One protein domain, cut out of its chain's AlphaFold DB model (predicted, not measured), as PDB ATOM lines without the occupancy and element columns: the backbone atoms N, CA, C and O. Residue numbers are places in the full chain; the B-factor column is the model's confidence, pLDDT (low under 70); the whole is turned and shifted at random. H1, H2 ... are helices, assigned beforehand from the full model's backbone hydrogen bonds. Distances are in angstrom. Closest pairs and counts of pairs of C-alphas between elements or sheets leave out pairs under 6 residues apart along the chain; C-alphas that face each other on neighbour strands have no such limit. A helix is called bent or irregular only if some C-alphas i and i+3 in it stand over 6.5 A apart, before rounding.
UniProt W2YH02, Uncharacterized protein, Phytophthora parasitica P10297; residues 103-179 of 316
ATOM      1  N   PRO A 103      -4.730  21.531  -7.815       66.12
ATOM      2  CA  PRO A 103      -3.551  20.707  -8.027       66.12
ATOM      3  C   PRO A 103      -2.971  20.952  -9.420       66.12
ATOM      4  O   PRO A 103      -1.761  20.917  -9.586       66.12
ATOM      5  N   ASN A 104      -3.829  21.285 -10.389       77.31
ATOM      6  CA  ASN A 104      -3.544  21.491 -11.806       77.31
ATOM      7  C   ASN A 104      -3.234  22.944 -12.221       77.31
ATOM      8  O   ASN A 104      -3.338  23.260 -13.406       77.31
ATOM      9  N   TYR A 105      -2.886  23.834 -11.290       83.38
ATOM     10  CA  TYR A 105      -2.551  25.229 -11.592       83.38
ATOM     11  C   TYR A 105      -1.173  25.632 -11.034       83.38
ATOM     12  O   TYR A 105      -0.682  25.021 -10.088       83.38
ATOM     13  N   ILE A 106      -0.526  26.638 -11.640       86.94
ATOM     14  CA  ILE A 106       0.791  27.116 -11.188       86.94
ATOM     15  C   ILE A 106       0.683  27.908  -9.874       86.94
ATOM     16  O   ILE A 106      -0.300  28.626  -9.671       86.94
ATOM     17  N   PRO A 107       1.697  27.842  -8.991       84.25
ATOM     18  CA  PRO A 107       1.739  28.680  -7.799       84.25
ATOM     19  C   PRO A 107       1.681  30.173  -8.131       84.25
ATOM     20  O   PRO A 107       2.137  30.620  -9.185       84.25
ATOM     21  N   PHE A 108       1.145  30.967  -7.203       81.62
ATOM     22  CA  PHE A 108       0.934  32.401  -7.405       81.62
ATOM     23  C   PHE A 108       2.237  33.170  -7.666       81.62
ATOM     24  O   PHE A 108       2.247  34.131  -8.429       81.62
ATOM     25  N   GLU A 109       3.336  32.756  -7.043       83.69
ATOM     26  CA  GLU A 109       4.663  33.352  -7.218       83.69
ATOM     27  C   GLU A 109       5.134  33.236  -8.671       83.69
ATOM     28  O   GLU A 109       5.716  34.172  -9.227       83.69
ATOM     29  N   ASP A 110       4.832  32.092  -9.275       89.94
ATOM     30  CA  ASP A 110       5.187  31.759 -10.642       89.94
ATOM     31  C   ASP A 110       4.211  32.400 -11.636       89.94
ATOM     32  O   ASP A 110       4.663  32.944 -12.636       89.94
ATOM     33  N   GLU A 111       2.907  32.460 -11.333       90.75
ATOM     34  CA  GLU A 111       1.939  33.268 -12.098       90.75
ATOM     35  C   GLU A 111       2.374  34.730 -12.157       90.75
ATOM     36  O   GLU A 111       2.477  35.305 -13.240       90.75
ATOM     37  N   ALA A 112       2.674  35.321 -10.999       89.25
ATOM     38  CA  ALA A 112       3.170  36.682 -10.932       89.25
ATOM     39  C   ALA A 112       4.448  36.807 -11.764       89.25
ATOM     40  O   ALA A 112       4.541  37.727 -12.564       89.25
ATOM     41  N   GLY A 113       5.387  35.861 -11.641       92.44
ATOM     42  CA  GLY A 113       6.612  35.806 -12.441       92.44
ATOM     43  C   GLY A 113       6.371  35.806 -13.949       92.44
ATOM     44  O   GLY A 113       6.985  36.607 -14.650       92.44
ATOM     45  N   VAL A 114       5.449  34.977 -14.440       94.31
ATOM     46  CA  VAL A 114       5.036  34.957 -15.850       94.31
ATOM     47  C   VAL A 114       4.490  36.321 -16.264       94.31
ATOM     48  O   VAL A 114       4.925  36.870 -17.272       94.31
ATOM     49  N   VAL A 115       3.597  36.909 -15.467       94.00
ATOM     50  CA  VAL A 115       3.040  38.240 -15.749       94.00
ATOM     51  C   VAL A 115       4.142  39.310 -15.764       94.00
ATOM     52  O   VAL A 115       4.157  40.142 -16.667       94.00
ATOM     53  N   ARG A 116       5.135  39.253 -14.860       93.69
ATOM     54  CA  ARG A 116       6.295  40.169 -14.889       93.69
ATOM     55  C   ARG A 116       7.090  40.058 -16.181       93.69
ATOM     56  O   ARG A 116       7.512  41.078 -16.709       93.69
ATOM     57  N   VAL A 117       7.304  38.839 -16.679       94.81
ATOM     58  CA  VAL A 117       8.009  38.613 -17.951       94.81
ATOM     59  C   VAL A 117       7.245  39.261 -19.103       94.81
ATOM     60  O   VAL A 117       7.864  39.904 -19.945       94.81
ATOM     61  N   ILE A 118       5.914  39.144 -19.115       94.88
ATOM     62  CA  ILE A 118       5.068  39.770 -20.141       94.88
ATOM     63  C   ILE A 118       5.208  41.298 -20.096       94.88
ATOM     64  O   ILE A 118       5.509  41.904 -21.122       94.88
ATOM     65  N   HIS A 119       5.057  41.910 -18.916       94.00
ATOM     66  CA  HIS A 119       5.215  43.359 -18.747       94.00
ATOM     67  C   HIS A 119       6.615  43.838 -19.140       94.00
ATOM     68  O   HIS A 119       6.740  44.741 -19.956       94.00
ATOM     69  N   ALA A 120       7.671  43.181 -18.653       93.62
ATOM     70  CA  ALA A 120       9.045  43.568 -18.962       93.62
ATOM     71  C   ALA A 120       9.355  43.491 -20.467       93.62
ATOM     72  O   ALA A 120      10.103  44.312 -20.992       93.62
ATOM     73  N   ARG A 121       8.782  42.513 -21.180       93.62
ATOM     74  CA  ARG A 121       8.959  42.401 -22.632       93.62
ATOM     75  C   ARG A 121       8.236  43.533 -23.370       93.62
ATOM     76  O   ARG A 121       8.807  44.132 -24.282       93.62
ATOM     77  N   ALA A 122       7.024  43.863 -22.925       93.31
ATOM     78  CA  ALA A 122       6.256  44.977 -23.462       93.31
ATOM     79  C   ALA A 122       6.918  46.339 -23.193       93.31
ATOM     80  O   ALA A 122       6.947  47.174 -24.093       93.31
ATOM     81  N   ASP A 123       7.529  46.532 -22.020       91.75
ATOM     82  CA  ASP A 123       8.299  47.739 -21.683       91.75
ATOM     83  C   ASP A 123       9.500  47.937 -22.627       91.75
ATOM     84  O   ASP A 123       9.885  49.065 -22.931       91.75
ATOM     85  N   MET A 124      10.063  46.840 -23.150       91.75
ATOM     86  CA  MET A 124      11.119  46.849 -24.172       91.75
ATOM     87  C   MET A 124      10.583  47.016 -25.607       91.75
ATOM     88  O   MET A 124      11.358  46.965 -26.562       91.75
ATOM     89  N   GLY A 125       9.270  47.190 -25.785       92.06
ATOM     90  CA  GLY A 125       8.611  47.330 -27.085       92.06
ATOM     91  C   GLY A 125       8.427  46.017 -27.852       92.06
ATOM     92  O   GLY A 125       8.032  46.043 -29.017       92.06
ATOM     93  N   VAL A 126       8.696  44.868 -27.227       93.38
ATOM     94  CA  VAL A 126       8.539  43.550 -27.850       93.38
ATOM     95  C   VAL A 126       7.321  42.863 -27.236       93.38
ATOM     96  O   VAL A 126       7.385  42.284 -26.156       93.38
ATOM     97  N   LEU A 127       6.189  42.916 -27.931       89.69
ATOM     98  CA  LEU A 127       4.990  42.198 -27.503       89.69
ATOM     99  C   LEU A 127       5.199  40.682 -27.626       89.69
ATOM    100  O   LEU A 127       5.954  40.206 -28.475       89.69
ATOM    101  N   LEU A 128       4.543  39.928 -26.748       92.94
ATOM    102  CA  LEU A 128       4.638  38.470 -26.700       92.94
ATOM    103  C   LEU A 128       3.510  37.848 -27.537       92.94
ATOM    104  O   LEU A 128       2.389  38.355 -27.520       92.94
ATOM    105  N   THR A 129       3.776  36.777 -28.285       94.19
ATOM    106  CA  THR A 129       2.716  36.019 -28.965       94.19
ATOM    107  C   THR A 129       2.032  35.060 -27.997       94.19
ATOM    108  O   THR A 129       2.572  34.672 -26.957       94.19
ATOM    109  N   PHE A 130       0.823  34.627 -28.331       92.00
ATOM    110  CA  PHE A 130       0.066  33.683 -27.535       92.00
ATOM    111  C   PHE A 130       0.755  32.316 -27.483       92.00
ATOM    112  O   PHE A 130       0.766  31.669 -26.436       92.00
ATOM    113  N   THR A 131       1.398  31.892 -28.571       93.31
ATOM    114  CA  THR A 131       2.204  30.662 -28.589       93.31
ATOM    115  C   THR A 131       3.381  30.739 -27.616       93.31
ATOM    116  O   THR A 131       3.567  29.826 -26.813       93.31
ATOM    117  N   GLU A 132       4.110  31.857 -27.598       94.44
ATOM    118  CA  GLU A 132       5.194  32.105 -26.642       94.44
ATOM    119  C   GLU A 132       4.675  32.146 -25.194       94.44
ATOM    120  O   GLU A 132       5.349  31.655 -24.285       94.44
ATOM    121  N   LEU A 133       3.463  32.671 -24.959       93.56
ATOM    122  CA  LEU A 133       2.820  32.640 -23.638       93.56
ATOM    123  C   LEU A 133       2.552  31.206 -23.193       93.56
ATOM    124  O   LEU A 133       2.853  30.843 -22.055       93.56
ATOM    125  N   VAL A 134       1.975  30.395 -24.079       93.00
ATOM    126  CA  VAL A 134       1.688  28.986 -23.804       93.00
ATOM    127  C   VAL A 134       2.981  28.244 -23.476       93.00
ATOM    128  O   VAL A 134       3.025  27.520 -22.484       93.00
ATOM    129  N   GLU A 135       4.052  28.463 -24.238       94.12
ATOM    130  CA  GLU A 135       5.363  27.875 -23.949       94.12
ATOM    131  C   GLU A 135       5.940  28.338 -22.609       94.12
ATOM    132  O   GLU A 135       6.468  27.521 -21.850       94.12
ATOM    133  N   LEU A 136       5.823  29.629 -22.285       94.81
ATOM    134  CA  LEU A 136       6.269  30.180 -21.007       94.81
ATOM    135  C   LEU A 136       5.503  29.549 -19.835       94.81
ATOM    136  O   LEU A 136       6.116  29.155 -18.839       94.81
ATOM    137  N   LEU A 137       4.185  29.385 -19.970       93.31
ATOM    138  CA  LEU A 137       3.342  28.696 -18.992       93.31
ATOM    139  C   LEU A 137       3.731  27.227 -18.836       93.31
ATOM    140  O   LEU A 137       3.927  26.778 -17.708       93.31
ATOM    141  N   LYS A 138       3.867  26.488 -19.946       91.75
ATOM    142  CA  LYS A 138       4.268  25.071 -19.935       91.75
ATOM    143  C   LYS A 138       5.626  24.912 -19.243       91.75
ATOM    144  O   LYS A 138       5.750  24.114 -18.318       91.75
ATOM    145  N   ARG A 139       6.614  25.740 -19.600       91.56
ATOM    146  CA  ARG A 139       7.948  25.757 -18.973       91.56
ATOM    147  C   ARG A 139       7.885  26.052 -17.475       91.56
ATOM    148  O   ARG A 139       8.586  25.419 -16.695       91.56
ATOM    149  N   THR A 140       7.033  26.988 -17.070       90.94
ATOM    150  CA  THR A 140       6.862  27.356 -15.658       90.94
ATOM    151  C   THR A 140       6.178  26.240 -14.868       90.94
ATOM    152  O   THR A 140       6.581  25.931 -13.751       90.94
ATOM    153  N   ALA A 141       5.187  25.573 -15.455       87.69
ATOM    154  CA  ALA A 141       4.498  24.450 -14.827       87.69
ATOM    155  C   ALA A 141       5.409  23.224 -14.641       87.69
ATOM    156  O   ALA A 141       5.294  22.531 -13.628       87.69
ATOM    157  N   LEU A 142       6.360  23.003 -15.557       88.12
ATOM    158  CA  LEU A 142       7.358  21.930 -15.453       88.12
ATOM    159  C   LEU A 142       8.327  22.099 -14.266       88.12
ATOM    160  O   LEU A 142       8.993  21.150 -13.866       88.12
ATOM    161  N   LYS A 143       8.394  23.281 -13.643       85.69
ATOM    162  CA  LYS A 143       9.170  23.483 -12.409       85.69
ATOM    163  C   LYS A 143       8.600  22.697 -11.223       85.69
ATOM    164  O   LYS A 143       9.347  22.319 -10.326       85.69
ATOM    165  N   HIS A 144       7.288  22.464 -11.216       80.00
ATOM    166  CA  HIS A 144       6.580  21.785 -10.121       80.00
ATOM    167  C   HIS A 144       6.188  20.352 -10.456       80.00
ATOM    168  O   HIS A 144       5.703  19.628  -9.590       80.00
ATOM    169  N   ARG A 145       6.339  19.951 -11.720       77.38
ATOM    170  CA  ARG A 145       5.889  18.663 -12.244       77.38
ATOM    171  C   ARG A 145       6.888  18.165 -13.278       77.38
ATOM    172  O   ARG A 145       7.260  18.911 -14.171       77.38
ATOM    173  N   SER A 146       7.282  16.901 -13.187       77.38
ATOM    174  CA  SER A 146       8.221  16.282 -14.130       77.38
ATOM    175  C   SER A 146       7.651  16.127 -15.544       77.38
ATOM    176  O   SER A 146       8.409  16.116 -16.507       77.38
ATOM    177  N   GLU A 147       6.326  16.043 -15.678       80.25
ATOM    178  CA  GLU A 147       5.627  15.936 -16.957       80.25
ATOM    179  C   GLU A 147       4.297  16.701 -16.896       80.25
ATOM    180  O   GLU A 147       3.632  16.742 -15.853       80.25
ATOM    181  N   LEU A 148       3.912  17.339 -18.006       82.69
ATOM    182  CA  LEU A 148       2.683  18.124 -18.112       82.69
ATOM    183  C   LEU A 148       1.779  17.533 -19.207       82.69
ATOM    184  O   LEU A 148       1.983  17.846 -20.380       82.69
ATOM    185  N   PRO A 149       0.774  16.714 -18.841       86.75
ATOM    186  CA  PRO A 149      -0.222  16.213 -19.784       86.75
ATOM    187  C   PRO A 149      -0.906  17.351 -20.551       86.75
ATOM    188  O   PRO A 149      -1.220  18.394 -19.966       86.75
ATOM    189  N   GLU A 150      -1.182  17.150 -21.842       87.06
ATOM    190  CA  GLU A 150      -1.712  18.205 -22.724       87.06
ATOM    191  C   GLU A 150      -3.091  18.720 -22.268       87.06
ATOM    192  O   GLU A 150      -3.361  19.923 -22.328       87.06
ATOM    193  N   ASP A 151      -3.935  17.848 -21.707       85.81
ATOM    194  CA  ASP A 151      -5.238  18.228 -21.142       85.81
ATOM    195  C   ASP A 151      -5.088  19.218 -19.979       85.81
ATOM    196  O   ASP A 151      -5.814  20.213 -19.870       85.81
ATOM    197  N   ILE A 152      -4.088  18.980 -19.128       86.00
ATOM    198  CA  ILE A 152      -3.769  19.837 -17.986       86.00
ATOM    199  C   ILE A 152      -3.147  21.143 -18.471       86.00
ATOM    200  O   ILE A 152      -3.508  22.207 -17.971       86.00
ATOM    201  N   ALA A 153      -2.256  21.089 -19.462       88.38
ATOM    202  CA  ALA A 153      -1.669  22.285 -20.056       88.38
ATOM    203  C   ALA A 153      -2.749  23.194 -20.664       88.38
ATOM    204  O   ALA A 153      -2.758  24.403 -20.437       88.38
ATOM    205  N   THR A 154      -3.718  22.606 -21.364       88.62
ATOM    206  CA  THR A 154      -4.847  23.333 -21.952       88.62
ATOM    207  C   THR A 154      -5.742  23.954 -20.875       88.62
ATOM    208  O   THR A 154      -6.183  25.099 -21.008       88.62
ATOM    209  N   ALA A 155      -6.010  23.228 -19.785       88.25
ATOM    210  CA  ALA A 155      -6.762  23.749 -18.646       88.25
ATOM    211  C   ALA A 155      -6.015  24.887 -17.927       88.25
ATOM    212  O   ALA A 155      -6.630  25.891 -17.560       88.25
ATOM    213  N   LEU A 156      -4.694  24.757 -17.767       90.31
ATOM    214  CA  LEU A 156      -3.820  25.774 -17.186       90.31
ATOM    215  C   LEU A 156      -3.879  27.069 -17.998       90.31
ATOM    216  O   LEU A 156      -4.140  28.130 -17.434       90.31
ATOM    217  N   VAL A 157      -3.695  26.974 -19.317       91.00
ATOM    218  CA  VAL A 157      -3.751  28.123 -20.230       91.00
ATOM    219  C   VAL A 157      -5.118  28.801 -20.166       91.00
ATOM    220  O   VAL A 157      -5.177  30.017 -19.992       91.00
ATOM    221  N   ARG A 158      -6.220  28.039 -20.212       88.56
ATOM    222  CA  ARG A 158      -7.582  28.595 -20.091       88.56
ATOM    223  C   ARG A 158      -7.803  29.331 -18.771       88.56
ATOM    224  O   ARG A 158      -8.394  30.410 -18.747       88.56
ATOM    225  N   ARG A 159      -7.328  28.764 -17.661       87.81
ATOM    226  CA  ARG A 159      -7.452  29.392 -16.340       87.81
ATOM    227  C   ARG A 159      -6.600  30.647 -16.223       87.81
ATOM    228  O   ARG A 159      -7.083  31.648 -15.702       87.81
ATOM    229  N   PHE A 160      -5.370  30.607 -16.727       90.75
ATOM    230  CA  PHE A 160      -4.485  31.765 -16.742       90.75
ATOM    231  C   PHE A 160      -5.103  32.895 -17.566       90.75
ATOM    232  O   PHE A 160      -5.274  33.989 -17.040       90.75
ATOM    233  N   GLN A 161      -5.559  32.602 -18.791       89.81
ATOM    234  CA  GLN A 161      -6.291  33.554 -19.632       89.81
ATOM    235  C   GLN A 161      -7.426  34.223 -18.863       89.81
ATOM    236  O   GLN A 161      -7.449  35.439 -18.777       89.81
ATOM    237  N   SER A 162      -8.325  33.444 -18.253       87.50
ATOM    238  CA  SER A 162      -9.469  33.996 -17.519       87.50
ATOM    239  C   SER A 162      -9.068  34.878 -16.334       87.50
ATOM    240  O   SER A 162      -9.813  35.792 -15.990       87.50
ATOM    241  N   ARG A 163      -7.937  34.597 -15.676       85.69
ATOM    242  CA  ARG A 163      -7.518  35.317 -14.466       85.69
ATOM    243  C   ARG A 163      -6.736  36.589 -14.760       85.69
ATOM    244  O   ARG A 163      -6.928  37.570 -14.050       85.69
ATOM    245  N   VAL A 164      -5.857  36.568 -15.760       88.31
ATOM    246  CA  VAL A 164      -4.969  37.700 -16.072       88.31
ATOM    247  C   VAL A 164      -5.413  38.499 -17.295       88.31
ATOM    248  O   VAL A 164      -4.730  39.436 -17.685       88.31
ATOM    249  N   GLU A 165      -6.558  38.169 -17.901       88.44
ATOM    250  CA  GLU A 165      -7.039  38.817 -19.129       88.44
ATOM    251  C   GLU A 165      -6.953  40.342 -19.068       88.44
ATOM    252  O   GLU A 165      -6.388  40.973 -19.955       88.44
ATOM    253  N   GLN A 166      -7.479  40.941 -18.002       85.50
ATOM    254  CA  GLN A 166      -7.553  42.396 -17.897       85.50
ATOM    255  C   GLN A 166      -6.167  43.051 -17.802       85.50
ATOM    256  O   GLN A 166      -6.005  44.179 -18.263       85.50
ATOM    257  N   SER A 167      -5.169  42.354 -17.249       86.12
ATOM    258  CA  SER A 167      -3.821  42.899 -17.079       86.12
ATOM    259  C   SER A 167      -2.922  42.664 -18.290       86.12
ATOM    260  O   SER A 167      -2.186  43.570 -18.660       86.12
ATOM    261  N   VAL A 168      -2.994  41.502 -18.953       91.25
ATOM    262  CA  VAL A 168      -2.014  41.142 -20.001       91.25
ATOM    263  C   VAL A 168      -2.554  41.124 -21.429       91.25
ATOM    264  O   VAL A 168      -1.762  41.050 -22.365       91.25
ATOM    265  N   ARG A 169      -3.874  41.209 -21.643       90.81
ATOM    266  CA  ARG A 169      -4.471  41.083 -22.988       90.81
ATOM    267  C   ARG A 169      -3.921  42.091 -23.995       90.81
ATOM    268  O   ARG A 169      -3.708  41.740 -25.146       90.81
ATOM    269  N   HIS A 170      -3.690  43.330 -23.570       91.25
ATOM    270  CA  HIS A 170      -3.169  44.394 -24.433       91.25
ATOM    271  C   HIS A 170      -1.651  44.295 -24.676       91.25
ATOM    272  O   HIS A 170      -1.113  45.060 -25.470       91.25
ATOM    273  N   LEU A 171      -0.966  43.369 -24.000       92.19
ATOM    274  CA  LEU A 171       0.476  43.133 -24.107       92.19
ATOM    275  C   LEU A 171       0.808  41.940 -25.022       92.19
ATOM    276  O   LEU A 171       1.981  41.611 -25.213       92.19
ATOM    277  N   ILE A 172      -0.219  41.276 -25.566       92.19
ATOM    278  CA  ILE A 172      -0.096  40.065 -26.382       92.19
ATOM    279  C   ILE A 172      -0.736  40.293 -27.749       92.19
ATOM    280  O   ILE A 172      -1.869  40.757 -27.843       92.19
ATOM    281  N   ILE A 173       0.004  39.961 -28.807       90.44
ATOM    282  CA  ILE A 173      -0.322  40.337 -30.195       90.44
ATOM    283  C   ILE A 173      -1.579  39.614 -30.699       90.44
ATOM    284  O   ILE A 173      -2.499  40.223 -31.234       90.44
ATOM    285  N   ASP A 174      -1.605  38.300 -30.527       91.44
ATOM    286  CA  ASP A 174      -2.584  37.355 -31.061       91.44
ATOM    287  C   ASP A 174      -3.414  36.732 -29.931       91.44
ATOM    288  O   ASP A 174      -3.715  35.539 -29.948       91.44
ATOM    289  N   TRP A 175      -3.777  37.541 -28.924       90.00
ATOM    290  CA  TRP A 175      -4.598  37.073 -27.807       90.00
ATOM    291  C   TRP A 175      -5.877  36.422 -28.350       90.00
ATOM    292  O   TRP A 175      -6.656  37.093 -29.038       90.00
ATOM    293  N   PRO A 176      -6.121  35.130 -28.067       83.75
ATOM    294  CA  PRO A 176      -7.249  34.433 -28.649       83.75
ATOM    295  C   PRO A 176      -8.526  35.113 -28.172       83.75
ATOM    296  O   PRO A 176      -8.754  35.270 -26.969       83.75
ATOM    297  N   ALA A 177      -9.371  35.523 -29.121       72.25
ATOM    298  CA  ALA A 177     -10.743  35.863 -28.796       72.25
ATOM    299  C   ALA A 177     -11.315  34.644 -28.073       72.25
ATOM    300  O   ALA A 177     -11.271  33.539 -28.621       72.25
ATOM    301  N   GLN A 178     -11.744  34.824 -26.819       61.34
ATOM    302  CA  GLN A 178     -12.309  33.732 -26.034       61.34
ATOM    303  C   GLN A 178     -13.292  32.971 -26.921       61.34
ATOM    304  O   GLN A 178     -14.117  33.619 -27.577       61.34
ATOM    305  N   PRO A 179     -13.208  31.629 -26.995       54.19
ATOM    306  CA  PRO A 179     -14.220  30.879 -27.708       54.19
ATOM    307  C   PRO A 179     -15.549  31.297 -27.093       54.19
ATOM    308  O   PRO A 179     -15.691  31.231 -25.873       54.19
TER     309      PRO A 179
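What this domain is: This is residues 103 to 179 of the 316 residues of an uncharacterized protein of Phytophthora parasitica P10297 (UniProt W2YH02). A long, kinked helix, H3, packs across an open helical hairpin made by H1 and H2, and the three helices make a small cluster in which each touches the other two. H1 and H2 come together where H1 begins and H2 ends, while the first part of H3 packs on H2 and its last turn, beyond the kink, packs on the later part of H1. The printed part has 77 residues with three named helices, in the order H1, H2, H3, and no named strand; the class is all helix. The whole is compact, with a radius of gyration of the C-alphas of 12.0 A, and its C-alphas span 34 by 27 by 18 A.

Where its parts are: H3, residues 150 to 171, is the longest helix, 25.1 A from first to last C-alpha. Its C-alpha 150 stands at (-1.712, 18.205, -22.724) and its C-alpha 171 at (0.476, 43.133, -24.107). H3 is irregular: C-alphas 163 and 166 are 7.9 A apart, and it has a kink of 97 degrees near residue 165. H1, residues 108 to 123, is 22.2 A long and begins with C-alpha 108 at (0.934, 32.401, -7.405). H2, residues 130 to 141, is 16.3 A long.

How they stand to each other: H3 touches H2 with residues 153 to 157 alone, and H2 touches it with residues 134 to 138 alone. The closest C-alphas of this pair are those of Lys 138 and Ala 153, 6.6 A apart. H2 and H3 run opposite ways at a steep tilt of 60 degrees. H3 touches H1 with residues 168 to 171 alone, against residues 115 to 122 of H1. Their closest C-alphas, those of Ala 122 and Leu 171, are 6.1 A apart. H1 and H3 run the same way at a steep tilt of 48 degrees. H1 and H2 form a helical hairpin and run opposite ways at a shallow tilt of 33 degrees, only just short of steep. They touch through residues 110 to 114 of H1 and 136 to 140 of H2, and their closest C-alphas, those of Asp 110 and Thr 140, are 6.9 A apart. The helix packing is mostly crossed, but only just, with 1 of the 3 pairs at a shallow tilt. In H1 and H2 every O i to N i+4 pair is within hydrogen-bond range; in H3, 14 of 18 are.

The domain as a whole: The two C-alphas farthest apart, those of Pro 103 and Gly 125, are 34.9 A from each other. The printed part has no cut. The links from H1 to H2, 6 residues, and from H2 to H3, 8 residues, are both short. The mean pLDDT of the printed part is 87.9, and residue 103 and residues 178 to 179 are under 70.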